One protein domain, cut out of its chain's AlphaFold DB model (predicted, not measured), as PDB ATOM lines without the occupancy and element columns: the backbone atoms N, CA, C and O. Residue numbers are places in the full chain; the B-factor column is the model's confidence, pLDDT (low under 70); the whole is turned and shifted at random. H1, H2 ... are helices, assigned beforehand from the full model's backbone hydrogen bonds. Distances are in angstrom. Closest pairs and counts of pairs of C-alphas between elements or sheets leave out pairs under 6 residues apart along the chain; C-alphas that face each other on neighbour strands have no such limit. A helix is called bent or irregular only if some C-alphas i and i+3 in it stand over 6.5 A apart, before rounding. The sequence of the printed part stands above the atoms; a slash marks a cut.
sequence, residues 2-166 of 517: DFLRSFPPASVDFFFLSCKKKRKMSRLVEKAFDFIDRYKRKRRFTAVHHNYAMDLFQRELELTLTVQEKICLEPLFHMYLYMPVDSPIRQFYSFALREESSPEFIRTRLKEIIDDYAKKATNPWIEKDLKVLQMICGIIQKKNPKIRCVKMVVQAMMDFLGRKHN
ATOM      1  N   ASP A   2     -25.673 -34.093  15.454       42.09
ATOM      2  CA  ASP A   2     -25.125 -32.814  14.962       42.09
ATOM      3  C   ASP A   2     -23.882 -32.315  15.717       42.09
ATOM      4  O   ASP A   2     -22.990 -31.725  15.117       42.09
ATOM      5  N   PHE A   3     -23.740 -32.669  16.998       44.19
ATOM      6  CA  PHE A   3     -22.565 -32.329  17.812       44.19
ATOM      7  C   PHE A   3     -21.241 -32.957  17.323       44.19
ATOM      8  O   PHE A   3     -20.167 -32.396  17.525       44.19
ATOM      9  N   LEU A   4     -21.293 -34.134  16.684       42.66
ATOM     10  CA  LEU A   4     -20.097 -34.802  16.145       42.66
ATOM     11  C   LEU A   4     -19.617 -34.145  14.847       42.66
ATOM     12  O   LEU A   4     -18.422 -34.106  14.580       42.66
ATOM     13  N   ARG A   5     -20.550 -33.591  14.064       48.28
ATOM     14  CA  ARG A   5     -20.254 -32.887  12.810       48.28
ATOM     15  C   ARG A   5     -19.884 -31.420  13.025       48.28
ATOM     16  O   ARG A   5     -19.275 -30.823  12.148       48.28
ATOM     17  N   SER A   6     -20.209 -30.850  14.187       50.38
ATOM     18  CA  SER A   6     -19.845 -29.478  14.553       50.38
ATOM     19  C   SER A   6     -18.414 -29.332  15.079       50.38
ATOM     20  O   SER A   6     -18.023 -28.226  15.447       50.38
ATOM     21  N   PHE A   7     -17.622 -30.411  15.147       52.38
ATOM     22  CA  PHE A   7     -16.184 -30.303  15.386       52.38
ATOM     23  C   PHE A   7     -15.535 -29.659  14.152       52.38
ATOM     24  O   PHE A   7     -15.512 -30.274  13.086       52.38
ATOM     25  N   PRO A   8     -15.007 -28.423  14.243       50.59
ATOM     26  CA  PRO A   8     -14.376 -27.794  13.095       50.59
ATOM     27  C   PRO A   8     -13.139 -28.612  12.702       50.59
ATOM     28  O   PRO A   8     -12.428 -29.070  13.603       50.59
ATOM     29  N   PRO A   9     -12.779 -28.711  11.415       47.50
ATOM     30  CA  PRO A   9     -11.496 -29.275  10.980       47.50
ATOM     31  C   PRO A   9     -10.286 -28.696  11.747       47.50
ATOM     32  O   PRO A   9      -9.320 -29.396  12.029       47.50
ATOM     33  N   ALA A  10     -10.389 -27.447  12.219       43.31
ATOM     34  CA  ALA A  10      -9.398 -26.768  13.061       43.31
ATOM     35  C   ALA A  10      -9.173 -27.386  14.465       43.31
ATOM     36  O   ALA A  10      -8.229 -27.010  15.160       43.31
ATOM     37  N   SER A  11     -10.026 -28.311  14.915       50.72
ATOM     38  CA  SER A  11      -9.870 -29.041  16.187       50.72
ATOM     39  C   SER A  11      -8.969 -30.277  16.051       50.72
ATOM     40  O   SER A  11      -8.262 -30.637  16.991       50.72
ATOM     41  N   VAL A  12      -8.890 -30.848  14.844       51.75
ATOM     42  CA  VAL A  12      -7.912 -31.878  14.466       51.75
ATOM     43  C   VAL A  12      -6.490 -31.307  14.550       51.75
ATOM     44  O   VAL A  12      -5.578 -31.966  15.045       51.75
ATOM     45  N   ASP A  13      -6.333 -30.016  14.236       51.38
ATOM     46  CA  ASP A  13      -5.071 -29.285  14.359       51.38
ATOM     47  C   ASP A  13      -4.531 -29.114  15.792       51.38
ATOM     48  O   ASP A  13      -3.401 -28.642  15.981       51.38
ATOM     49  N   PHE A  14      -5.325 -29.449  16.810       52.03
ATOM     50  CA  PHE A  14      -4.923 -29.388  18.214       52.03
ATOM     51  C   PHE A  14      -4.299 -30.701  18.713       52.03
ATOM     52  O   PHE A  14      -3.310 -30.656  19.447       52.03
ATOM     53  N   PHE A  15      -4.761 -31.857  18.218       53.00
ATOM     54  CA  PHE A  15      -4.131 -33.167  18.477       53.00
ATOM     55  C   PHE A  15      -2.662 -33.230  18.000       53.00
ATOM     56  O   PHE A  15      -1.912 -34.138  18.351       53.00
ATOM     57  N   PHE A  16      -2.227 -32.244  17.212       54.03
ATOM     58  CA  PHE A  16      -0.907 -32.151  16.594       54.03
ATOM     59  C   PHE A  16       0.156 -31.381  17.378       54.03
ATOM     60  O   PHE A  16       1.267 -31.236  16.867       54.03
ATOM     61  N   LEU A  17      -0.145 -30.859  18.572       48.50
ATOM     62  CA  LEU A  17       0.848 -30.085  19.332       48.50
ATOM     63  C   LEU A  17       1.965 -30.950  19.926       48.50
ATOM     64  O   LEU A  17       3.075 -30.457  20.104       48.50
ATOM     65  N   SER A  18       1.714 -32.236  20.172       50.34
ATOM     66  CA  SER A  18       2.730 -33.171  20.668       50.34
ATOM     67  C   SER A  18       3.291 -34.079  19.567       50.34
ATOM     68  O   SER A  18       4.460 -34.459  19.619       50.34
ATOM     69  N   CYS A  19       2.504 -34.418  18.543       56.50
ATOM     70  CA  CYS A  19       2.868 -35.457  17.582       56.50
ATOM     71  C   CYS A  19       3.600 -34.894  16.344       56.50
ATOM     72  O   CYS A  19       3.022 -34.157  15.545       56.50
ATOM     73  N   LYS A  20       4.858 -35.312  16.114       60.88
ATOM     74  CA  LYS A  20       5.677 -34.888  14.950       60.88
ATOM     75  C   LYS A  20       5.058 -35.252  13.583       60.88
ATOM     76  O   LYS A  20       5.469 -34.708  12.563       60.88
ATOM     77  N   LYS A  21       4.067 -36.157  13.533       76.25
ATOM     78  CA  LYS A  21       3.446 -36.688  12.302       76.25
ATOM     79  C   LYS A  21       1.974 -36.266  12.150       76.25
ATOM     80  O   LYS A  21       1.080 -37.111  12.170       76.25
ATOM     81  N   LYS A  22       1.719 -34.968  11.934       75.06
ATOM     82  CA  LYS A  22       0.362 -34.377  11.849       75.06
ATOM     83  C   LYS A  22      -0.603 -35.138  10.926       75.06
ATOM     84  O   LYS A  22      -1.685 -35.536  11.337       75.06
ATOM     85  N   ARG A  23      -0.182 -35.454   9.696       79.50
ATOM     86  CA  ARG A  23      -1.033 -36.180   8.728       79.50
ATOM     87  C   ARG A  23      -1.483 -37.563   9.217       79.50
ATOM     88  O   ARG A  23      -2.615 -37.952   8.955       79.50
ATOM     89  N   LYS A  24      -0.614 -38.307   9.917       82.44
ATOM     90  CA  LYS A  24      -0.951 -39.641  10.444       82.44
ATOM     91  C   LYS A  24      -2.004 -39.526  11.545       82.44
ATOM     92  O   LYS A  24      -2.997 -40.242  11.514       82.44
ATOM     93  N   MET A  25      -1.805 -38.589  12.467       81.06
ATOM     94  CA  MET A  25      -2.710 -38.378  13.592       81.06
ATOM     95  C   MET A  25      -4.099 -37.886  13.142       81.06
ATOM     96  O   MET A  25      -5.093 -38.346  13.689       81.06
ATOM     97  N   SER A  26      -4.195 -37.061  12.086       78.31
ATOM     98  CA  SER A  26      -5.487 -36.636  11.504       78.31
ATOM     99  C   SER A  26      -6.347 -37.837  11.131       78.31
ATOM    100  O   SER A  26      -7.485 -37.970  11.570       78.31
ATOM    101  N   ARG A  27      -5.743 -38.765  10.380       83.25
ATOM    102  CA  ARG A  27      -6.397 -39.993   9.927       83.25
ATOM    103  C   ARG A  27      -6.775 -40.902  11.093       83.25
ATOM    104  O   ARG A  27      -7.779 -41.596  11.016       83.25
ATOM    105  N   LEU A  28      -5.970 -40.931  12.157       84.94
ATOM    106  CA  LEU A  28      -6.280 -41.710  13.358       84.94
ATOM    107  C   LEU A  28      -7.474 -41.132  14.122       84.94
ATOM    108  O   LEU A  28      -8.321 -41.901  14.559       84.94
ATOM    109  N   VAL A  29      -7.567 -39.807  14.245       83.00
ATOM    110  CA  VAL A  29      -8.703 -39.132  14.894       83.00
ATOM    111  C   VAL A  29      -9.993 -39.351  14.102       83.00
ATOM    112  O   VAL A  29     -11.005 -39.717  14.690       83.00
ATOM    113  N   GLU A  30      -9.958 -39.209  12.775       85.50
ATOM    114  CA  GLU A  30     -11.099 -39.520  11.896       85.50
ATOM    115  C   GLU A  30     -11.558 -40.975  12.066       85.50
ATOM    116  O   GLU A  30     -12.724 -41.236  12.361       85.50
ATOM    117  N   LYS A  31     -10.616 -41.927  11.999       88.56
ATOM    118  CA  LYS A  31     -10.891 -43.346  12.258       88.56
ATOM    119  C   LYS A  31     -11.487 -43.581  13.647       88.56
ATOM    120  O   LYS A  31     -12.371 -44.424  13.790       88.56
ATOM    121  N   ALA A  32     -10.998 -42.877  14.668       87.12
ATOM    122  CA  ALA A  32     -11.497 -42.991  16.034       87.12
ATOM    123  C   ALA A  32     -12.940 -42.490  16.145       87.12
ATOM    124  O   ALA A  32     -13.754 -43.146  16.789       87.12
ATOM    125  N   PHE A  33     -13.292 -41.390  15.478       86.69
ATOM    126  CA  PHE A  33     -14.673 -40.910  15.417       86.69
ATOM    127  C   PHE A  33     -15.609 -41.914  14.745       86.69
ATOM    128  O   PHE A  33     -16.655 -42.234  15.313       86.69
ATOM    129  N   ASP A  34     -15.217 -42.450  13.587       87.06
ATOM    130  CA  ASP A  34     -15.998 -43.472  12.886       87.06
ATOM    131  C   ASP A  34     -16.188 -44.720  13.753       87.06
ATOM    132  O   ASP A  34     -17.288 -45.270  13.845       87.06
ATOM    133  N   PHE A  35     -15.123 -45.157  14.430       89.00
ATOM    134  CA  PHE A  35     -15.174 -46.263  15.377       89.00
ATOM    135  C   PHE A  35     -16.143 -45.976  16.530       89.00
ATOM    136  O   PHE A  35     -17.043 -46.776  16.771       89.00
ATOM    137  N   ILE A  36     -16.005 -44.828  17.199       84.81
ATOM    138  CA  ILE A  36     -16.856 -44.413  18.324       84.81
ATOM    139  C   ILE A  36     -18.325 -44.380  17.899       84.81
ATOM    140  O   ILE A  36     -19.186 -44.877  18.623       84.81
ATOM    141  N   ASP A  37     -18.633 -43.826  16.728       83.25
ATOM    142  CA  ASP A  37     -20.008 -43.728  16.246       83.25
ATOM    143  C   ASP A  37     -20.605 -45.111  15.935       83.25
ATOM    144  O   ASP A  37     -21.706 -45.433  16.392       83.25
ATOM    145  N   ARG A  38     -19.851 -45.989  15.256       85.00
ATOM    146  CA  ARG A  38     -20.260 -47.392  15.054       85.00
ATOM    147  C   ARG A  38     -20.461 -48.122  16.380       85.00
ATOM    148  O   ARG A  38     -21.439 -48.859  16.525       85.00
ATOM    149  N   TYR A  39     -19.559 -47.914  17.336       80.31
ATOM    150  CA  TYR A  39     -19.597 -48.538  18.655       80.31
ATOM    151  C   TYR A  39     -20.857 -48.123  19.430       80.31
ATOM    152  O   TYR A  39     -21.586 -48.981  19.932       80.31
ATOM    153  N   LYS A  40     -21.204 -46.826  19.415       77.81
ATOM    154  CA  LYS A  40     -22.438 -46.297  20.019       77.81
ATOM    155  C   LYS A  40     -23.708 -46.871  19.391       77.81
ATOM    156  O   LYS A  40     -24.625 -47.259  20.113       77.81
ATOM    157  N   ARG A  41     -23.777 -46.946  18.054       78.81
ATOM    158  CA  ARG A  41     -24.969 -47.450  17.341       78.81
ATOM    159  C   ARG A  41     -25.270 -48.913  17.651       78.81
ATOM    160  O   ARG A  41     -26.436 -49.286  17.726       78.81
ATOM    161  N   LYS A  42     -24.239 -49.735  17.871       73.88
ATOM    162  CA  LYS A  42     -24.398 -51.159  18.197       73.88
ATOM    163  C   LYS A  42     -24.956 -51.415  19.606       73.88
ATOM    164  O   LYS A  42     -25.091 -52.578  19.971       73.88
ATOM    165  N   ARG A  43     -25.256 -50.370  20.400       55.53
ATOM    166  CA  ARG A  43     -25.719 -50.457  21.803       55.53
ATOM    167  C   ARG A  43     -24.870 -51.396  22.675       55.53
ATOM    168  O   ARG A  43     -25.326 -51.846  23.717       55.53
ATOM    169  N   ARG A  44     -23.608 -51.639  22.299       53.00
ATOM    170  CA  ARG A  44     -22.614 -52.345  23.122       53.00
ATOM    171  C   ARG A  44     -22.018 -51.383  24.153       53.00
ATOM    172  O   ARG A  44     -20.807 -51.276  24.300       53.00
ATOM    173  N   PHE A  45     -22.894 -50.645  24.830       50.06
ATOM    174  CA  PHE A  45     -22.568 -49.893  26.036       50.06
ATOM    175  C   PHE A  45     -22.585 -50.874  27.209       50.06
ATOM    176  O   PHE A  45     -23.422 -50.797  28.096       50.06
ATOM    177  N   THR A  46     -21.678 -51.844  27.190       45.78
ATOM    178  CA  THR A  46     -21.116 -52.298  28.455       45.78
ATOM    179  C   THR A  46     -19.928 -51.383  28.678       45.78
ATOM    180  O   THR A  46     -19.133 -51.159  27.760       45.78
ATOM    181  N   ALA A  47     -19.879 -50.720  29.826       46.59
ATOM    182  CA  ALA A  47     -18.768 -49.857  30.168       46.59
ATOM    183  C   ALA A  47     -17.517 -50.722  30.304       46.59
ATOM    184  O   ALA A  47     -17.246 -51.343  31.327       46.59
ATOM    185  N   VAL A  48     -16.803 -50.862  29.196       48.34
ATOM    186  CA  VAL A  48     -15.491 -51.478  29.196       48.34
ATOM    187  C   VAL A  48     -14.487 -50.357  29.375       48.34
ATOM    188  O   VAL A  48     -14.642 -49.304  28.758       48.34
ATOM    189  N   HIS A  49     -13.471 -50.569  30.210       57.34
ATOM    190  CA  HIS A  49     -12.373 -49.630  30.449       57.34
ATOM    191  C   HIS A  49     -11.917 -48.916  29.161       57.34
ATOM    192  O   HIS A  49     -11.762 -49.548  28.121       57.34
ATOM    193  N   HIS A  50     -11.607 -47.618  29.245       63.31
ATOM    194  CA  HIS A  50     -10.964 -46.830  28.172       63.31
ATOM    195  C   HIS A  50      -9.841 -47.580  27.418       63.31
ATOM    196  O   HIS A  50      -9.771 -47.507  26.191       63.31
ATOM    197  N   ASN A  51      -9.016 -48.353  28.138       65.69
ATOM    198  CA  ASN A  51      -7.969 -49.201  27.563       65.69
ATOM    199  C   ASN A  51      -8.529 -50.261  26.610       65.69
ATOM    200  O   ASN A  51      -7.992 -50.444  25.526       65.69
ATOM    201  N   TYR A  52      -9.664 -50.875  26.941       73.62
ATOM    202  CA  TYR A  52     -10.331 -51.822  26.058       73.62
ATOM    203  C   TYR A  52     -10.900 -51.160  24.807       73.62
ATOM    204  O   TYR A  52     -10.788 -51.724  23.728       73.62
ATOM    205  N   ALA A  53     -11.497 -49.968  24.914       77.00
ATOM    206  CA  ALA A  53     -11.975 -49.258  23.726       77.00
ATOM    207  C   ALA A  53     -10.808 -48.915  22.781       77.00
ATOM    208  O   ALA A  53     -10.947 -49.030  21.564       77.00
ATOM    209  N   MET A  54      -9.646 -48.564  23.344       82.19
ATOM    210  CA  MET A  54      -8.413 -48.336  22.591       82.19
ATOM    211  C   MET A  54      -7.851 -49.630  21.980       82.19
ATOM    212  O   MET A  54      -7.458 -49.640  20.814       82.19
ATOM    213  N   ASP A  55      -7.846 -50.737  22.725       80.62
ATOM    214  CA  ASP A  55      -7.385 -52.043  22.242       80.62
ATOM    215  C   ASP A  55      -8.309 -52.607  21.162       80.62
ATOM    216  O   ASP A  55      -7.849 -53.130  20.146       80.62
ATOM    217  N   LEU A  56      -9.621 -52.441  21.331       81.19
ATOM    218  CA  LEU A  56     -10.619 -52.802  20.337       81.19
ATOM    219  C   LEU A  56     -10.464 -51.954  19.075       81.19
ATOM    220  O   LEU A  56     -10.516 -52.502  17.979       81.19
ATOM    221  N   PHE A  57     -10.219 -50.650  19.217       88.31
ATOM    222  CA  PHE A  57      -9.923 -49.760  18.097       88.31
ATOM    223  C   PHE A  57      -8.668 -50.197  17.326       88.31
ATOM    224  O   PHE A  57      -8.701 -50.259  16.097       88.31
ATOM    225  N   GLN A  58      -7.583 -50.547  18.030       91.00
ATOM    226  CA  GLN A  58      -6.369 -51.106  17.421       91.00
ATOM    227  C   GLN A  58      -6.660 -52.404  16.662       91.00
ATOM    228  O   GLN A  58      -6.239 -52.558  15.519       91.00
ATOM    229  N   ARG A  59      -7.406 -53.319  17.288       87.88
ATOM    230  CA  ARG A  59      -7.721 -54.636  16.729       87.88
ATOM    231  C   ARG A  59      -8.651 -54.557  15.520       87.88
ATOM    232  O   ARG A  59      -8.363 -55.174  14.508       87.88
ATOM    233  N   GLU A  60      -9.749 -53.803  15.605       86.62
ATOM    234  CA  GLU A  60     -10.737 -53.694  14.517       86.62
ATOM    235  C   GLU A  60     -10.178 -53.012  13.269       86.62
ATOM    236  O   GLU A  60     -10.676 -53.234  12.169       86.62
ATOM    237  N   LEU A  61      -9.183 -52.145  13.440       88.56
ATOM    238  CA  LEU A  61      -8.584 -51.399  12.340       88.56
ATOM    239  C   LEU A  61      -7.178 -51.885  11.987       88.56
ATOM    240  O   LEU A  61      -6.485 -51.183  11.245       88.56
ATOM    241  N   GLU A  62      -6.778 -53.038  12.536       91.69
ATOM    242  CA  GLU A  62      -5.487 -53.696  12.313       91.69
ATOM    243  C   GLU A  62      -4.311 -52.711  12.405       91.69
ATOM    244  O   GLU A  62      -3.449 -52.624  11.530       91.69
ATOM    245  N   LEU A  63      -4.307 -51.899  13.465       90.88
ATOM    246  CA  LEU A  63      -3.327 -50.839  13.665       90.88
ATOM    247  C   LEU A  63      -2.641 -50.940  15.026       90.88
ATOM    248  O   LEU A  63      -3.267 -51.192  16.050       90.88
ATOM    249  N   THR A  64      -1.341 -50.657  15.035       90.38
ATOM    250  CA  THR A  64      -0.540 -50.542  16.258       90.38
ATOM    251  C   THR A  64      -0.323 -49.067  16.571       90.38
ATOM    252  O   THR A  64       0.325 -48.352  15.797       90.38
ATOM    253  N   LEU A  65      -0.865 -48.597  17.698       87.12
ATOM    254  CA  LEU A  65      -0.639 -47.231  18.166       87.12
ATOM    255  C   LEU A  65       0.652 -47.156  18.977       87.12
ATOM    256  O   LEU A  65       0.905 -47.961  19.873       87.12
ATOM    257  N   THR A  66       1.446 -46.129  18.708       87.62
ATOM    258  CA  THR A  66       2.549 -45.732  19.587       87.62
ATOM    259  C   THR A  66       2.013 -45.190  20.916       87.62
ATOM    260  O   THR A  66       0.879 -44.718  20.991       87.62
ATOM    261  N   VAL A  67       2.847 -45.183  21.962       79.75
ATOM    262  CA  VAL A  67       2.504 -44.593  23.275       79.75
ATOM    263  C   VAL A  67       1.986 -43.161  23.123       79.75
ATOM    264  O   VAL A  67       0.955 -42.801  23.680       79.75
ATOM    265  N   GLN A  68       2.658 -42.360  22.294       78.25
ATOM    266  CA  GLN A  68       2.247 -40.989  22.024       78.25
ATOM    267  C   GLN A  68       0.868 -40.907  21.356       78.25
ATOM    268  O   GLN A  68       0.083 -40.020  21.682       78.25
ATOM    269  N   GLU A  69       0.559 -41.818  20.432       84.56
ATOM    270  CA  GLU A  69      -0.746 -41.837  19.774       84.56
ATOM    271  C   GLU A  69      -1.869 -42.236  20.731       84.56
ATOM    272  O   GLU A  69      -2.936 -41.626  20.693       84.56
ATOM    273  N   LYS A  70      -1.605 -43.184  21.637       82.62
ATOM    274  CA  LYS A  70      -2.545 -43.556  22.702       82.62
ATOM    275  C   LYS A  70      -2.850 -42.369  23.616       82.62
ATOM    276  O   LYS A  70      -4.019 -42.052  23.802       82.62
ATOM    277  N   ILE A  71      -1.820 -41.658  24.082       77.94
ATOM    278  CA  ILE A  71      -1.969 -40.457  24.926       77.94
ATOM    279  C   ILE A  71      -2.807 -39.379  24.224       77.94
ATOM    280  O   ILE A  71      -3.613 -38.702  24.855       77.94
ATOM    281  N   CYS A  72      -2.635 -39.208  22.910       78.19
ATOM    282  CA  CYS A  72      -3.418 -38.240  22.143       78.19
ATOM    283  C   CYS A  72      -4.885 -38.655  21.981       78.19
ATOM    284  O   CYS A  72      -5.756 -37.793  22.022       78.19
ATOM    285  N   LEU A  73      -5.164 -39.942  21.763       83.19
ATOM    286  CA  LEU A  73      -6.522 -40.429  21.515       83.19
ATOM    287  C   LEU A  73      -7.312 -40.668  22.807       83.19
ATOM    288  O   LEU A  73      -8.534 -40.551  22.795       83.19
ATOM    289  N   GLU A  74      -6.657 -40.965  23.928       83.25
ATOM    290  CA  GLU A  74      -7.315 -41.291  25.199       83.25
ATOM    291  C   GLU A  74      -8.356 -40.237  25.639       83.25
ATOM    292  O   GLU A  74      -9.505 -40.624  25.879       83.25
ATOM    293  N   PRO A  75      -8.063 -38.918  25.660       82.94
ATOM    294  CA  PRO A  75      -9.059 -37.916  26.043       82.94
ATOM    295  C   PRO A  75     -10.256 -37.861  25.086       82.94
ATOM    296  O   PRO A  75     -11.363 -37.536  25.507       82.94
ATOM    297  N   LEU A  76     -10.064 -38.196  23.805       83.62
ATOM    298  CA  LEU A  76     -11.147 -38.252  22.822       83.62
ATOM    299  C   LEU A  76     -12.112 -39.396  23.152       83.62
ATOM    300  O   LEU A  76     -13.319 -39.178  23.256       83.62
ATOM    301  N   PHE A  77     -11.582 -40.602  23.367       83.81
ATOM    302  CA  PHE A  77     -12.387 -41.756  23.767       83.81
ATOM    303  C   PHE A  77     -13.090 -41.494  25.104       83.81
ATOM    304  O   PHE A  77     -14.301 -41.698  25.189       83.81
ATOM    305  N   HIS A  78     -12.374 -40.955  26.102       83.56
ATOM    306  CA  HIS A  78     -12.945 -40.579  27.403       83.56
ATOM    307  C   HIS A  78     -14.113 -39.604  27.243       83.56
ATOM    308  O   HIS A  78     -15.245 -39.868  27.664       83.56
ATOM    309  N   MET A  79     -13.863 -38.502  26.531       83.31
ATOM    310  CA  MET A  79     -14.850 -37.456  26.316       83.31
ATOM    311  C   MET A  79     -16.079 -37.973  25.589       83.31
ATOM    312  O   MET A  79     -17.152 -37.482  25.899       83.31
ATOM    313  N   TYR A  80     -15.979 -38.907  24.639       80.94
ATOM    314  CA  TYR A  80     -17.123 -39.316  23.815       80.94
ATOM    315  C   TYR A  80     -17.855 -40.566  24.283       80.94
ATOM    316  O   TYR A  80     -19.068 -40.640  24.072       80.94
ATOM    317  N   LEU A  81     -17.161 -41.531  24.873       77.56
ATOM    318  CA  LEU A  81     -17.769 -42.784  25.312       77.56
ATOM    319  C   LEU A  81     -18.228 -42.722  26.770       77.56
ATOM    320  O   LEU A  81     -19.256 -43.311  27.075       77.56
ATOM    321  N   TYR A  82     -17.538 -41.969  27.631       76.31
ATOM    322  CA  TYR A  82     -17.730 -42.075  29.083       76.31
ATOM    323  C   TYR A  82     -18.282 -40.800  29.719       76.31
ATOM    324  O   TYR A  82     -19.039 -40.864  30.680       76.31
ATOM    325  N   MET A  83     -17.966 -39.626  29.171       80.25
ATOM    326  CA  MET A  83     -18.479 -38.373  29.727       80.25
ATOM    327  C   MET A  83     -19.977 -38.174  29.393       80.25
ATOM    328  O   MET A  83     -20.344 -38.247  28.210       80.25
ATOM    329  N   PRO A  84     -20.847 -37.872  30.379       77.50
ATOM    330  CA  PRO A  84     -22.256 -37.556  30.136       77.50
ATOM    331  C   PRO A  84     -22.431 -36.375  29.177       77.50
ATOM    332  O   PRO A  84     -21.594 -35.472  29.115       77.50
ATOM    333  N   VAL A  85     -23.520 -36.371  28.402       75.62
ATOM    334  CA  VAL A  85     -23.814 -35.294  27.432       75.62
ATOM    335  C   VAL A  85     -23.963 -33.939  28.119       75.62
ATOM    336  O   VAL A  85     -23.522 -32.927  27.581       75.62
ATOM    337  N   ASP A  86     -24.516 -33.946  29.320       80.12
ATOM    338  CA  ASP A  86     -24.745 -32.808  30.199       80.12
ATOM    339  C   ASP A  86     -23.564 -32.499  31.134       80.12
ATOM    340  O   ASP A  86     -23.673 -31.594  31.959       80.12
ATOM    341  N   SER A  87     -22.417 -33.175  30.986       85.31
ATOM    342  CA  SER A  87     -21.223 -32.881  31.786       85.31
ATOM    343  C   SER A  87     -20.821 -31.400  31.676       85.31
ATOM    344  O   SER A  87     -20.752 -30.867  30.556       85.31
ATOM    345  N   PRO A  88     -20.455 -30.741  32.797       86.75
ATOM    346  CA  PRO A  88     -19.974 -29.360  32.793       86.75
ATOM    347  C   PRO A  88     -18.817 -29.123  31.817       86.75
ATOM    348  O   PRO A  88     -18.744 -28.062  31.200       86.75
ATOM    349  N   ILE A  89     -17.949 -30.120  31.616       86.94
ATOM    350  CA  ILE A  89     -16.806 -30.048  30.697       86.94
ATOM    351  C   ILE A  89     -17.271 -30.005  29.231       86.94
ATOM    352  O   ILE A  89     -16.779 -29.188  28.449       86.94
ATOM    353  N   ARG A  90     -18.256 -30.829  28.844       81.81
ATOM    354  CA  ARG A  90     -18.823 -30.807  27.481       81.81
ATOM    355  C   ARG A  90     -19.619 -29.534  27.213       81.81
ATOM    356  O   ARG A  90     -19.521 -28.958  26.123       81.81
ATOM    357  N   GLN A  91     -20.381 -29.071  28.202       85.62
ATOM    358  CA  GLN A  91     -21.083 -27.791  28.124       85.62
ATOM    359  C   GLN A  91     -20.089 -26.636  27.964       85.62
ATOM    360  O   GLN A  91     -20.270 -25.787  27.094       85.62
ATOM    361  N   PHE A  92     -19.000 -26.646  28.739       87.00
ATOM    362  CA  PHE A  92     -17.923 -25.665  28.641       87.00
ATOM    363  C   PHE A  92     -17.255 -25.663  27.271       87.00
ATOM    364  O   PHE A  92     -17.071 -24.591  26.708       87.00
ATOM    365  N   TYR A  93     -16.954 -26.831  26.701       82.94
ATOM    366  CA  TYR A  93     -16.413 -26.919  25.344       82.94
ATOM    367  C   TYR A  93     -17.345 -26.271  24.311       82.94
ATOM    368  O   TYR A  93     -16.917 -25.433  23.519       82.94
ATOM    369  N   SER A  94     -18.632 -26.621  24.357       80.12
ATOM    370  CA  SER A  94     -19.651 -26.088  23.441       80.12
ATOM    371  C   SER A  94     -19.825 -24.578  23.588       80.12
ATOM    372  O   SER A  94     -20.057 -23.873  22.609       80.12
ATOM    373  N   PHE A  95     -19.732 -24.091  24.824       83.81
ATOM    374  CA  PHE A  95     -19.827 -22.682  25.158       83.81
ATOM    375  C   PHE A  95     -18.588 -21.912  24.692       83.81
ATOM    376  O   PHE A  95     -18.717 -20.974  23.918       83.81
ATOM    377  N   ALA A  96     -17.389 -22.333  25.097       81.31
ATOM    378  CA  ALA A  96     -16.142 -21.599  24.890       81.31
ATOM    379  C   ALA A  96     -15.688 -21.513  23.422       81.31
ATOM    380  O   ALA A  96     -14.739 -20.792  23.111       81.31
ATOM    381  N   LEU A  97     -16.336 -22.259  22.525       76.12
ATOM    382  CA  LEU A  97     -16.124 -22.181  21.082       76.12
ATOM    383  C   LEU A  97     -17.048 -21.197  20.356       76.12
ATOM    384  O   LEU A  97     -16.847 -20.994  19.158       76.12
ATOM    385  N   ARG A  98     -18.038 -20.603  21.032       82.31
ATOM    386  CA  ARG A  98     -18.903 -19.580  20.432       82.31
ATOM    387  C   ARG A  98     -18.106 -18.289  20.234       82.31
ATOM    388  O   ARG A  98     -17.356 -17.889  21.121       82.31
ATOM    389  N   GLU A  99     -18.276 -17.636  19.084       69.94
ATOM    390  CA  GLU A  99     -17.542 -16.404  18.736       69.94
ATOM    391  C   GLU A  99     -17.812 -15.252  19.720       69.94
ATOM    392  O   GLU A  99     -16.951 -14.407  19.944       69.94
ATOM    393  N   GLU A 100     -18.977 -15.267  20.368       79.25
ATOM    394  CA  GLU A 100     -19.432 -14.241  21.313       79.25
ATOM    395  C   GLU A 100     -18.916 -14.442  22.750       79.25
ATOM    396  O   GLU A 100     -19.140 -13.602  23.624       79.25
ATOM    397  N   SER A 101     -18.235 -15.554  23.046       81.19
ATOM    398  CA  SER A 101     -17.793 -15.849  24.411       81.19
ATOM    399  C   SER A 101     -16.637 -14.944  24.834       81.19
ATOM    400  O   SER A 101     -15.512 -15.062  24.348       81.19
ATOM    401  N   SER A 102     -16.890 -14.063  25.807       88.38
ATOM    402  CA  SER A 102     -15.846 -13.184  26.328       88.38
ATOM    403  C   SER A 102     -14.747 -13.986  27.055       88.38
ATOM    404  O   SER A 102     -15.044 -14.954  27.768       88.38
ATOM    405  N   PRO A 103     -13.463 -13.586  26.933       86.31
ATOM    406  CA  PRO A 103     -12.352 -14.217  27.649       86.31
ATOM    407  C   PRO A 103     -12.572 -14.334  29.158       86.31
ATOM    408  O   PRO A 103     -12.144 -15.314  29.767       86.31
ATOM    409  N   GLU A 104     -13.229 -13.340  29.752       87.38
ATOM    410  CA  GLU A 104     -13.488 -13.303  31.187       87.38
ATOM    411  C   GLU A 104     -14.535 -14.338  31.591       87.38
ATOM    412  O   GLU A 104     -14.323 -15.098  32.531       87.38
ATOM    413  N   PHE A 105     -15.606 -14.476  30.807       87.31
ATOM    414  CA  PHE A 105     -16.637 -15.471  31.082       87.31
ATOM    415  C   PHE A 105     -16.108 -16.904  30.935       87.31
ATOM    416  O   PHE A 105     -16.428 -17.776  31.743       87.31
ATOM    417  N   ILE A 106     -15.236 -17.151  29.949       87.31
ATOM    418  CA  ILE A 106     -14.557 -18.446  29.790       87.31
ATOM    419  C   ILE A 106     -13.711 -18.771  31.030       87.31
ATOM    420  O   ILE A 106     -13.746 -19.906  31.508       87.31
ATOM    421  N   ARG A 107     -12.973 -17.798  31.583       85.50
ATOM    422  CA  ARG A 107     -12.177 -18.002  32.805       85.50
ATOM    423  C   ARG A 107     -13.055 -18.278  34.020       85.50
ATOM    424  O   ARG A 107     -12.751 -19.214  34.757       85.50
ATOM    425  N   THR A 108     -14.125 -17.508  34.208       90.06
ATOM    426  CA  THR A 108     -15.072 -17.700  35.316       90.06
ATOM    427  C   THR A 108     -15.678 -19.096  35.267       90.06
ATOM    428  O   THR A 108     -15.580 -19.839  36.240       90.06
ATOM    429  N   ARG A 109     -16.191 -19.512  34.104       90.50
ATOM    430  CA  ARG A 109     -16.795 -20.840  33.955       90.50
ATOM    431  C   ARG A 109     -15.785 -21.970  34.146       90.50
ATOM    432  O   ARG A 109     -16.107 -22.984  34.758       90.50
ATOM    433  N   LEU A 110     -14.560 -21.805  33.648       89.50
ATOM    434  CA  LEU A 110     -13.492 -22.781  33.863       89.50
ATOM    435  C   LEU A 110     -13.149 -22.920  35.349       89.50
ATOM    436  O   LEU A 110     -12.964 -24.036  35.830       89.50
ATOM    437  N   LYS A 111     -13.082 -21.799  36.072       88.19
ATOM    438  CA  LYS A 111     -12.829 -21.789  37.512       88.19
ATOM    439  C   LYS A 111     -13.942 -22.505  38.277       88.19
ATOM    440  O   LYS A 111     -13.632 -23.355  39.096       88.19
ATOM    441  N   GLU A 112     -15.209 -22.243  37.957       89.94
ATOM    442  CA  GLU A 112     -16.348 -22.947  38.567       89.94
ATOM    443  C   GLU A 112     -16.260 -24.467  38.392       89.94
ATOM    444  O   GLU A 112     -16.513 -25.213  39.334       89.94
ATOM    445  N   ILE A 113     -15.878 -24.927  37.195       89.44
ATOM    446  CA  ILE A 113     -15.697 -26.356  36.917       89.44
ATOM    447  C   ILE A 113     -14.550 -26.911  37.758       89.44
ATOM    448  O   ILE A 113     -14.722 -27.922  38.425       89.44
ATOM    449  N   ILE A 114     -13.394 -26.245  37.770       87.56
ATOM    450  CA  ILE A 114     -12.245 -26.675  38.576       87.56
ATOM    451  C   ILE A 114     -12.609 -26.733  40.069       87.56
ATOM    452  O   ILE A 114     -12.305 -27.726  40.727       87.56
ATOM    453  N   ASP A 115     -13.296 -25.715  40.588       86.38
ATOM    454  CA  ASP A 115     -13.698 -25.625  41.992       86.38
ATOM    455  C   ASP A 115     -14.719 -26.720  42.363       86.38
ATOM    456  O   ASP A 115     -14.642 -27.298  43.448       86.38
ATOM    457  N   ASP A 116     -15.657 -27.048  41.468       85.69
ATOM    458  CA  ASP A 116     -16.603 -28.159  41.650       85.69
ATOM    459  C   ASP A 116     -15.886 -29.521  41.669       85.69
ATOM    460  O   ASP A 116     -16.127 -30.350  42.548       85.69
ATOM    461  N   TYR A 117     -14.931 -29.729  40.761       82.38
ATOM    462  CA  TYR A 117     -14.114 -30.943  40.729       82.38
ATOM    463  C   TYR A 117     -13.214 -31.071  41.966       82.38
ATOM    464  O   TYR A 117     -13.085 -32.160  42.524       82.38
ATOM    465  N   ALA A 118     -12.657 -29.963  42.460       78.25
ATOM    466  CA  ALA A 118     -11.860 -29.945  43.686       78.25
ATOM    467  C   ALA A 118     -12.672 -30.353  44.930       78.25
ATOM    468  O   ALA A 118     -12.110 -30.952  45.851       78.25
ATOM    469  N   LYS A 119     -13.983 -30.065  44.956       78.88
ATOM    470  CA  LYS A 119     -14.910 -30.515  46.014       78.88
ATOM    471  C   LYS A 119     -15.265 -31.997  45.894       78.88
ATOM    472  O   LYS A 119     -15.548 -32.637  46.901       78.88
ATOM    473  N   LYS A 120     -15.228 -32.548  44.680       74.19
ATOM    474  CA  LYS A 120     -15.589 -33.939  44.366       74.19
ATOM    475  C   LYS A 120     -14.400 -34.904  44.387       74.19
ATOM    476  O   LYS A 120     -14.527 -35.990  43.837       74.19
ATOM    477  N   ALA A 121     -13.280 -34.539  45.022       62.03
ATOM    478  CA  ALA A 121     -11.973 -35.218  44.963       62.03
ATOM    479  C   ALA A 121     -11.960 -36.747  45.212       62.03
ATOM    480  O   ALA A 121     -10.945 -37.388  44.963       62.03
ATOM    481  N   THR A 122     -13.062 -37.334  45.681       58.84
ATOM    482  CA  THR A 122     -13.267 -38.779  45.837       58.84
ATOM    483  C   THR A 122     -13.622 -39.517  44.539       58.84
ATOM    484  O   THR A 122     -13.595 -40.744  44.527       58.84
ATOM    485  N   ASN A 123     -13.960 -38.819  43.450       66.88
ATOM    486  CA  ASN A 123     -14.335 -39.458  42.187       66.88
ATOM    487  C   ASN A 123     -13.079 -39.921  41.396       66.88
ATOM    488  O   ASN A 123     -12.262 -39.079  41.009       66.88
ATOM    489  N   PRO A 124     -12.925 -41.231  41.095       62.56
ATOM    490  CA  PRO A 124     -11.743 -41.780  40.415       62.56
ATOM    491  C   PRO A 124     -11.571 -41.287  38.966       62.56
ATOM    492  O   PRO A 124     -10.486 -41.382  38.393       62.56
ATOM    493  N   TRP A 125     -12.616 -40.707  38.373       74.69
ATOM    494  CA  TRP A 125     -12.610 -40.177  37.008       74.69
ATOM    495  C   TRP A 125     -12.049 -38.762  36.902       74.69
ATOM    496  O   TRP A 125     -11.777 -38.304  35.793       74.69
ATOM    497  N   ILE A 126     -11.814 -38.083  38.029       82.06
ATOM    498  CA  ILE A 126     -11.374 -36.682  38.053       82.06
ATOM    499  C   ILE A 126     -10.081 -36.475  37.276       82.06
ATOM    500  O   ILE A 126      -9.978 -35.515  36.521       82.06
ATOM    501  N   GLU A 127      -9.109 -37.379  37.399       81.19
ATOM    502  CA  GLU A 127      -7.848 -37.251  36.666       81.19
ATOM    503  C   GLU A 127      -8.080 -37.252  35.144       81.19
ATOM    504  O   GLU A 127      -7.510 -36.437  34.416       81.19
ATOM    505  N   LYS A 128      -8.959 -38.134  34.658       81.06
ATOM    506  CA  LYS A 128      -9.292 -38.260  33.231       81.06
ATOM    507  C   LYS A 128     -10.139 -37.088  32.744       81.06
ATOM    508  O   LYS A 128      -9.889 -36.554  31.664       81.06
ATOM    509  N   ASP A 129     -11.087 -36.640  33.556       84.69
ATOM    510  CA  ASP A 129     -11.895 -35.454  33.286       84.69
ATOM    511  C   ASP A 129     -11.025 -34.194  33.204       84.69
ATOM    512  O   ASP A 129     -11.167 -33.407  32.269       84.69
ATOM    513  N   LEU A 130     -10.051 -34.037  34.107       85.19
ATOM    514  CA  LEU A 130      -9.086 -32.940  34.060       85.19
ATOM    515  C   LEU A 130      -8.164 -33.031  32.835       85.19
ATOM    516  O   LEU A 130      -7.890 -31.998  32.228       85.19
ATOM    517  N   LYS A 131      -7.751 -34.232  32.398       81.94
ATOM    518  CA  LYS A 131      -7.026 -34.424  31.121       81.94
ATOM    519  C   LYS A 131      -7.873 -33.996  29.914       81.94
ATOM    520  O   LYS A 131      -7.371 -33.314  29.018       81.94
ATOM    521  N   VAL A 132      -9.168 -34.326  29.896       85.19
ATOM    522  CA  VAL A 132     -10.103 -33.853  28.856       85.19
ATOM    523  C   VAL A 132     -10.271 -32.336  28.913       85.19
ATOM    524  O   VAL A 132     -10.206 -31.669  27.880       85.19
ATOM    525  N   LEU A 133     -10.423 -31.766  30.108       86.69
ATOM    526  CA  LEU A 133     -10.538 -30.323  30.297       86.69
ATOM    527  C   LEU A 133      -9.255 -29.590  29.877       86.69
ATOM    528  O   LEU A 133      -9.333 -28.526  29.266       86.69
ATOM    529  N   GLN A 134      -8.081 -30.169  30.136       86.12
ATOM    530  CA  GLN A 134      -6.783 -29.657  29.695       86.12
ATOM    531  C   GLN A 134      -6.695 -29.647  28.166       86.12
ATOM    532  O   GLN A 134      -6.309 -28.630  27.581       86.12
ATOM    533  N   MET A 135      -7.105 -30.745  27.518       84.56
ATOM    534  CA  MET A 135      -7.199 -30.836  26.059       84.56
ATOM    535  C   MET A 135      -8.117 -29.733  25.507       84.56
ATOM    536  O   MET A 135      -7.703 -28.960  24.645       84.56
ATOM    537  N   ILE A 136      -9.331 -29.600  26.045       82.94
ATOM    538  CA  ILE A 136     -10.299 -28.564  25.650       82.94
ATOM    539  C   ILE A 136      -9.719 -27.157  25.827       82.94
ATOM    540  O   ILE A 136      -9.809 -26.325  24.923       82.94
ATOM    541  N   CYS A 137      -9.077 -26.887  26.963       83.69
ATOM    542  CA  CYS A 137      -8.472 -25.591  27.248       83.69
ATOM    543  C   CYS A 137      -7.368 -25.240  26.256       83.69
ATOM    544  O   CYS A 137      -7.234 -24.076  25.886       83.69
ATOM    545  N   GLY A 138      -6.591 -26.211  25.787       82.00
ATOM    546  CA  GLY A 138      -5.607 -25.921  24.757       82.00
ATOM    547  C   GLY A 138      -6.250 -25.598  23.400       82.00
ATOM    548  O   GLY A 138      -5.751 -24.708  22.706       82.00
ATOM    549  N   ILE A 139      -7.370 -26.242  23.038       80.06
ATOM    550  CA  ILE A 139      -8.134 -25.900  21.821       80.06
ATOM    551  C   ILE A 139      -8.601 -24.442  21.901       80.06
ATOM    552  O   ILE A 139      -8.388 -23.663  20.969       80.06
ATOM    553  N   ILE A 140      -9.197 -24.066  23.036       81.00
ATOM    554  CA  ILE A 140      -9.697 -22.711  23.293       81.00
ATOM    555  C   ILE A 140      -8.551 -21.698  23.235       81.00
ATOM    556  O   ILE A 140      -8.666 -20.692  22.541       81.00
ATOM    557  N   GLN A 141      -7.426 -21.974  23.900       84.44
ATOM    558  CA  GLN A 141      -6.264 -21.084  23.921       84.44
ATOM    559  C   GLN A 141      -5.649 -20.888  22.530       84.44
ATOM    560  O   GLN A 141      -5.178 -19.799  22.219       84.44
ATOM    561  N   LYS A 142      -5.668 -21.903  21.660       80.31
ATOM    562  CA  LYS A 142      -5.169 -21.759  20.285       80.31
ATOM    563  C   LYS A 142      -6.053 -20.833  19.449       80.31
ATOM    564  O   LYS A 142      -5.530 -20.018  18.695       80.31
ATOM    565  N   LYS A 143      -7.375 -20.951  19.590       79.69
ATOM    566  CA  LYS A 143      -8.331 -20.047  18.933       79.69
ATOM    567  C   LYS A 143      -8.295 -18.640  19.532       79.69
ATOM    568  O   LYS A 143      -8.435 -17.666  18.806       79.69
ATOM    569  N   ASN A 144      -8.056 -18.546  20.838       81.25
ATOM    570  CA  ASN A 144      -8.051 -17.307  21.604       81.25
ATOM    571  C   ASN A 144      -6.785 -17.206  22.481       81.25
ATOM    572  O   ASN A 144      -6.855 -17.441  23.691       81.25
ATOM    573  N   PRO A 145      -5.626 -16.795  21.922       82.56
ATOM    574  CA  PRO A 145      -4.336 -16.787  22.634       82.56
ATOM    575  C   PRO A 145      -4.297 -15.949  23.920       82.56
ATOM    576  O   PRO A 145      -3.452 -16.165  24.789       82.56
ATOM    577  N   LYS A 146      -5.225 -14.996  24.068       82.19
ATOM    578  CA  LYS A 146      -5.377 -14.148  25.263       82.19
ATOM    579  C   LYS A 146      -5.951 -14.910  26.476       82.19
ATOM    580  O   LYS A 146      -5.902 -14.410  27.604       82.19
ATOM    581  N   ILE A 147      -6.485 -16.117  26.276       80.69
ATOM    582  CA  ILE A 147      -7.071 -16.958  27.326       80.69
ATOM    583  C   ILE A 147      -6.020 -17.965  27.806       80.69
ATOM    584  O   ILE A 147      -5.717 -18.944  27.134       80.69
ATOM    585  N   ARG A 148      -5.456 -17.744  29.000       82.81
ATOM    586  CA  ARG A 148      -4.450 -18.633  29.620       82.81
ATOM    587  C   ARG A 148      -5.089 -19.791  30.404       82.81
ATOM    588  O   ARG A 148      -4.734 -20.032  31.555       82.81
ATOM    589  N   CYS A 149      -6.046 -20.494  29.804       79.94
ATOM    590  CA  CYS A 149      -6.834 -21.535  30.476       79.94
ATOM    591  C   CYS A 149      -6.043 -22.815  30.793       79.94
ATOM    592  O   CYS A 149      -6.282 -23.427  31.831       79.94
ATOM    593  N   VAL A 150      -5.051 -23.195  29.977       81.25
ATOM    594  CA  VAL A 150      -4.259 -24.421  30.216       81.25
ATOM    595  C   VAL A 150      -3.521 -24.369  31.555       81.25
ATOM    596  O   VAL A 150      -3.505 -25.356  32.282       81.25
ATOM    597  N   LYS A 151      -2.962 -23.208  31.923       82.50
ATOM    598  CA  LYS A 151      -2.227 -23.047  33.188       82.50
ATOM    599  C   LYS A 151      -3.124 -23.287  34.409       82.50
ATOM    600  O   LYS A 151      -2.659 -23.866  35.383       82.50
ATOM    601  N   MET A 152      -4.393 -22.877  34.342       80.94
ATOM    602  CA  MET A 152      -5.362 -23.080  35.427       80.94
ATOM    603  C   MET A 152      -5.660 -24.567  35.636       80.94
ATOM    604  O   MET A 152      -5.632 -25.040  36.767       80.94
ATOM    605  N   VAL A 153      -5.878 -25.314  34.549       80.62
ATOM    606  CA  VAL A 153      -6.146 -26.759  34.631       80.62
ATOM    607  C   VAL A 153      -4.907 -27.531  35.076       80.62
ATOM    608  O   VAL A 153      -5.020 -28.414  35.915       80.62
ATOM    609  N   VAL A 154      -3.719 -27.178  34.571       79.75
ATOM    610  CA  VAL A 154      -2.459 -27.806  35.004       79.75
ATOM    611  C   VAL A 154      -2.229 -27.586  36.496       79.75
ATOM    612  O   VAL A 154      -1.885 -28.537  37.184       79.75
ATOM    613  N   GLN A 155      -2.467 -26.377  37.015       82.12
ATOM    614  CA  GLN A 155      -2.358 -26.129  38.453       82.12
ATOM    615  C   GLN A 155      -3.339 -27.003  39.243       82.12
ATOM    616  O   GLN A 155      -2.921 -27.679  40.172       82.12
ATOM    617  N   ALA A 156      -4.604 -27.078  38.821       77.75
ATOM    618  CA  ALA A 156      -5.598 -27.938  39.464       77.75
ATOM    619  C   ALA A 156      -5.215 -29.428  39.428       77.75
ATOM    620  O   ALA A 156      -5.414 -30.143  40.407       77.75
ATOM    621  N   MET A 157      -4.633 -29.901  38.320       76.75
ATOM    622  CA  MET A 157      -4.098 -31.261  38.212       76.75
ATOM    623  C   MET A 157      -2.926 -31.485  39.165       76.75
ATOM    624  O   MET A 157      -2.877 -32.522  39.815       76.75
ATOM    625  N   MET A 158      -2.002 -30.531  39.276       76.94
ATOM    626  CA  MET A 158      -0.872 -30.623  40.206       76.94
ATOM    627  C   MET A 158      -1.342 -30.589  41.662       76.94
ATOM    628  O   MET A 158      -0.847 -31.369  42.469       76.94
ATOM    629  N   ASP A 159      -2.336 -29.764  41.992       76.62
ATOM    630  CA  ASP A 159      -2.946 -29.718  43.324       76.62
ATOM    631  C   ASP A 159      -3.659 -31.044  43.650       76.62
ATOM    632  O   ASP A 159      -3.561 -31.555  44.766       76.62
ATOM    633  N   PHE A 160      -4.339 -31.641  42.665       72.81
ATOM    634  CA  PHE A 160      -4.979 -32.952  42.793       72.81
ATOM    635  C   PHE A 160      -3.955 -34.086  42.964       72.81
ATOM    636  O   PHE A 160      -4.070 -34.888  43.890       72.81
ATOM    637  N   LEU A 161      -2.918 -34.136  42.123       68.81
ATOM    638  CA  LEU A 161      -1.845 -35.133  42.203       68.81
ATOM    639  C   LEU A 161      -1.008 -34.971  43.478       68.81
ATOM    640  O   LEU A 161      -0.618 -35.964  44.084       68.81
ATOM    641  N   GLY A 162      -0.794 -33.737  43.937       68.25
ATOM    642  CA  GLY A 162      -0.146 -33.444  45.214       68.25
ATOM    643  C   GLY A 162      -0.915 -34.030  46.400       68.25
ATOM    644  O   GLY A 162      -0.298 -34.607  47.290       68.25
ATOM    645  N   ARG A 163      -2.256 -33.975  46.380       64.31
ATOM    646  CA  ARG A 163      -3.119 -34.650  47.373       64.31
ATOM    647  C   ARG A 163      -3.120 -36.178  47.244       64.31
ATOM    648  O   ARG A 163      -3.391 -36.858  48.225       64.31
ATOM    649  N   LYS A 164      -2.847 -36.718  46.051       56.34
ATOM    650  CA  LYS A 164      -2.760 -38.167  45.794       56.34
ATOM    651  C   LYS A 164      -1.438 -38.759  46.299       56.34
ATOM    652  O   LYS A 164      -1.441 -39.845  46.860       56.34
ATOM    653  N   HIS A 165      -0.325 -38.045  46.110       48.12
ATOM    654  CA  HIS A 165       1.016 -38.494  46.512       48.12
ATOM    655  C   HIS A 165       1.388 -38.140  47.953       48.12
ATOM    656  O   HIS A 165       2.187 -38.844  48.559       48.12
ATOM    657  N   ASN A 166       0.780 -37.098  48.514       43.75
ATOM    658  CA  ASN A 166       0.693 -36.896  49.952       43.75
ATOM    659  C   ASN A 166      -0.760 -37.152  50.351       43.75
ATOM    660  O   ASN A 166      -1.499 -36.177  50.546       43.75
TER     661      ASN A 166
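This is residues 2 to 166 of the 517 residues of the protein "Protein kinase domain-containing protein" of viral metagenome (UniProt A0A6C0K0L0). Four helices, H6 to H9, run side by side with their lines nearly aligned, and H5 crosses H8 to join them to a second group in which H3 and H4 pack on H5. The short H1 and H2 lie in the loop-rich stretch before H3, at one side of the whole. The printed part has 165 residues with nine named helices, H1 to H9 in chain order, and no named strand; the class is all helix. It is compact, with a radius of gyration of the C-alphas of 16.0 A and spans of 44 by 37 by 32 A.

Find C-alpha 2 at (-25.125, -32.814, 14.962), where H1, residues 2 to 5, begins; H2 follows at residues 9 to 12. From C-alpha 22 at (0.362, -34.377, 11.849), H3 runs 29.0 A through residues 22 to 41. Next come H4, residues 50 to 60, and H5, residues 67 to 82, 21.2 A long. H5 has a kink of 35 degrees near residue 76 and is irregular, but only just: C-alphas 72 and 75 are 6.9 A apart. Read on to H6, residues 88 to 96; H7, residues 103 to 119, 24.7 A; H8, residues 126 to 143, 25.5 A; and H9, residues 149 to 165, 24.6 A, ending at C-alpha 165 at (1.016, -38.494, 46.512).

H1 touches no helix. H2 is close to H3 but not clearly touching, the closest C-alphas, Val 12 and Ser 26, being 6.1 A apart. H3 touches H5 at a shallow tilt of 30 degrees, the same way; look at the closest C-alphas, Val 29 and Leu 73, 7.1 A apart. H4 touches H5, closest at C-alphas 50 and 78, 6.6 A, only just about perpendicular at 71 degrees. H5, with residues 75 to 79 alone, touches H8 about perpendicular at 78 degrees, closest at C-alphas 75 and 132, 5.1 A. H6 and H7 form a helical hairpin, closest at C-alphas 96 and 106, 6.0 A. H7, H8 and H9 make an up and down bundle, each running against the one before. H8 and H9 are a helical hairpin, closest at C-alphas 137 and 150, 5.3 A. In H4, H6, H7, H8 and H9 every O i to N i+4 pair is within hydrogen-bond range; H3 has 15 of 16, H5 10 of 12, and H1 and H2 are too short for such a pair.

The C-alphas of Glu 62 and Glu 104, the two farthest apart, are 45.3 A apart. The printed part has no cut, and no link is long. The mean pLDDT of the printed part is 76.0; look for values under 70 at residues 2 to 20, 43 to 51, 99, 121 to 124 and 161 to 166.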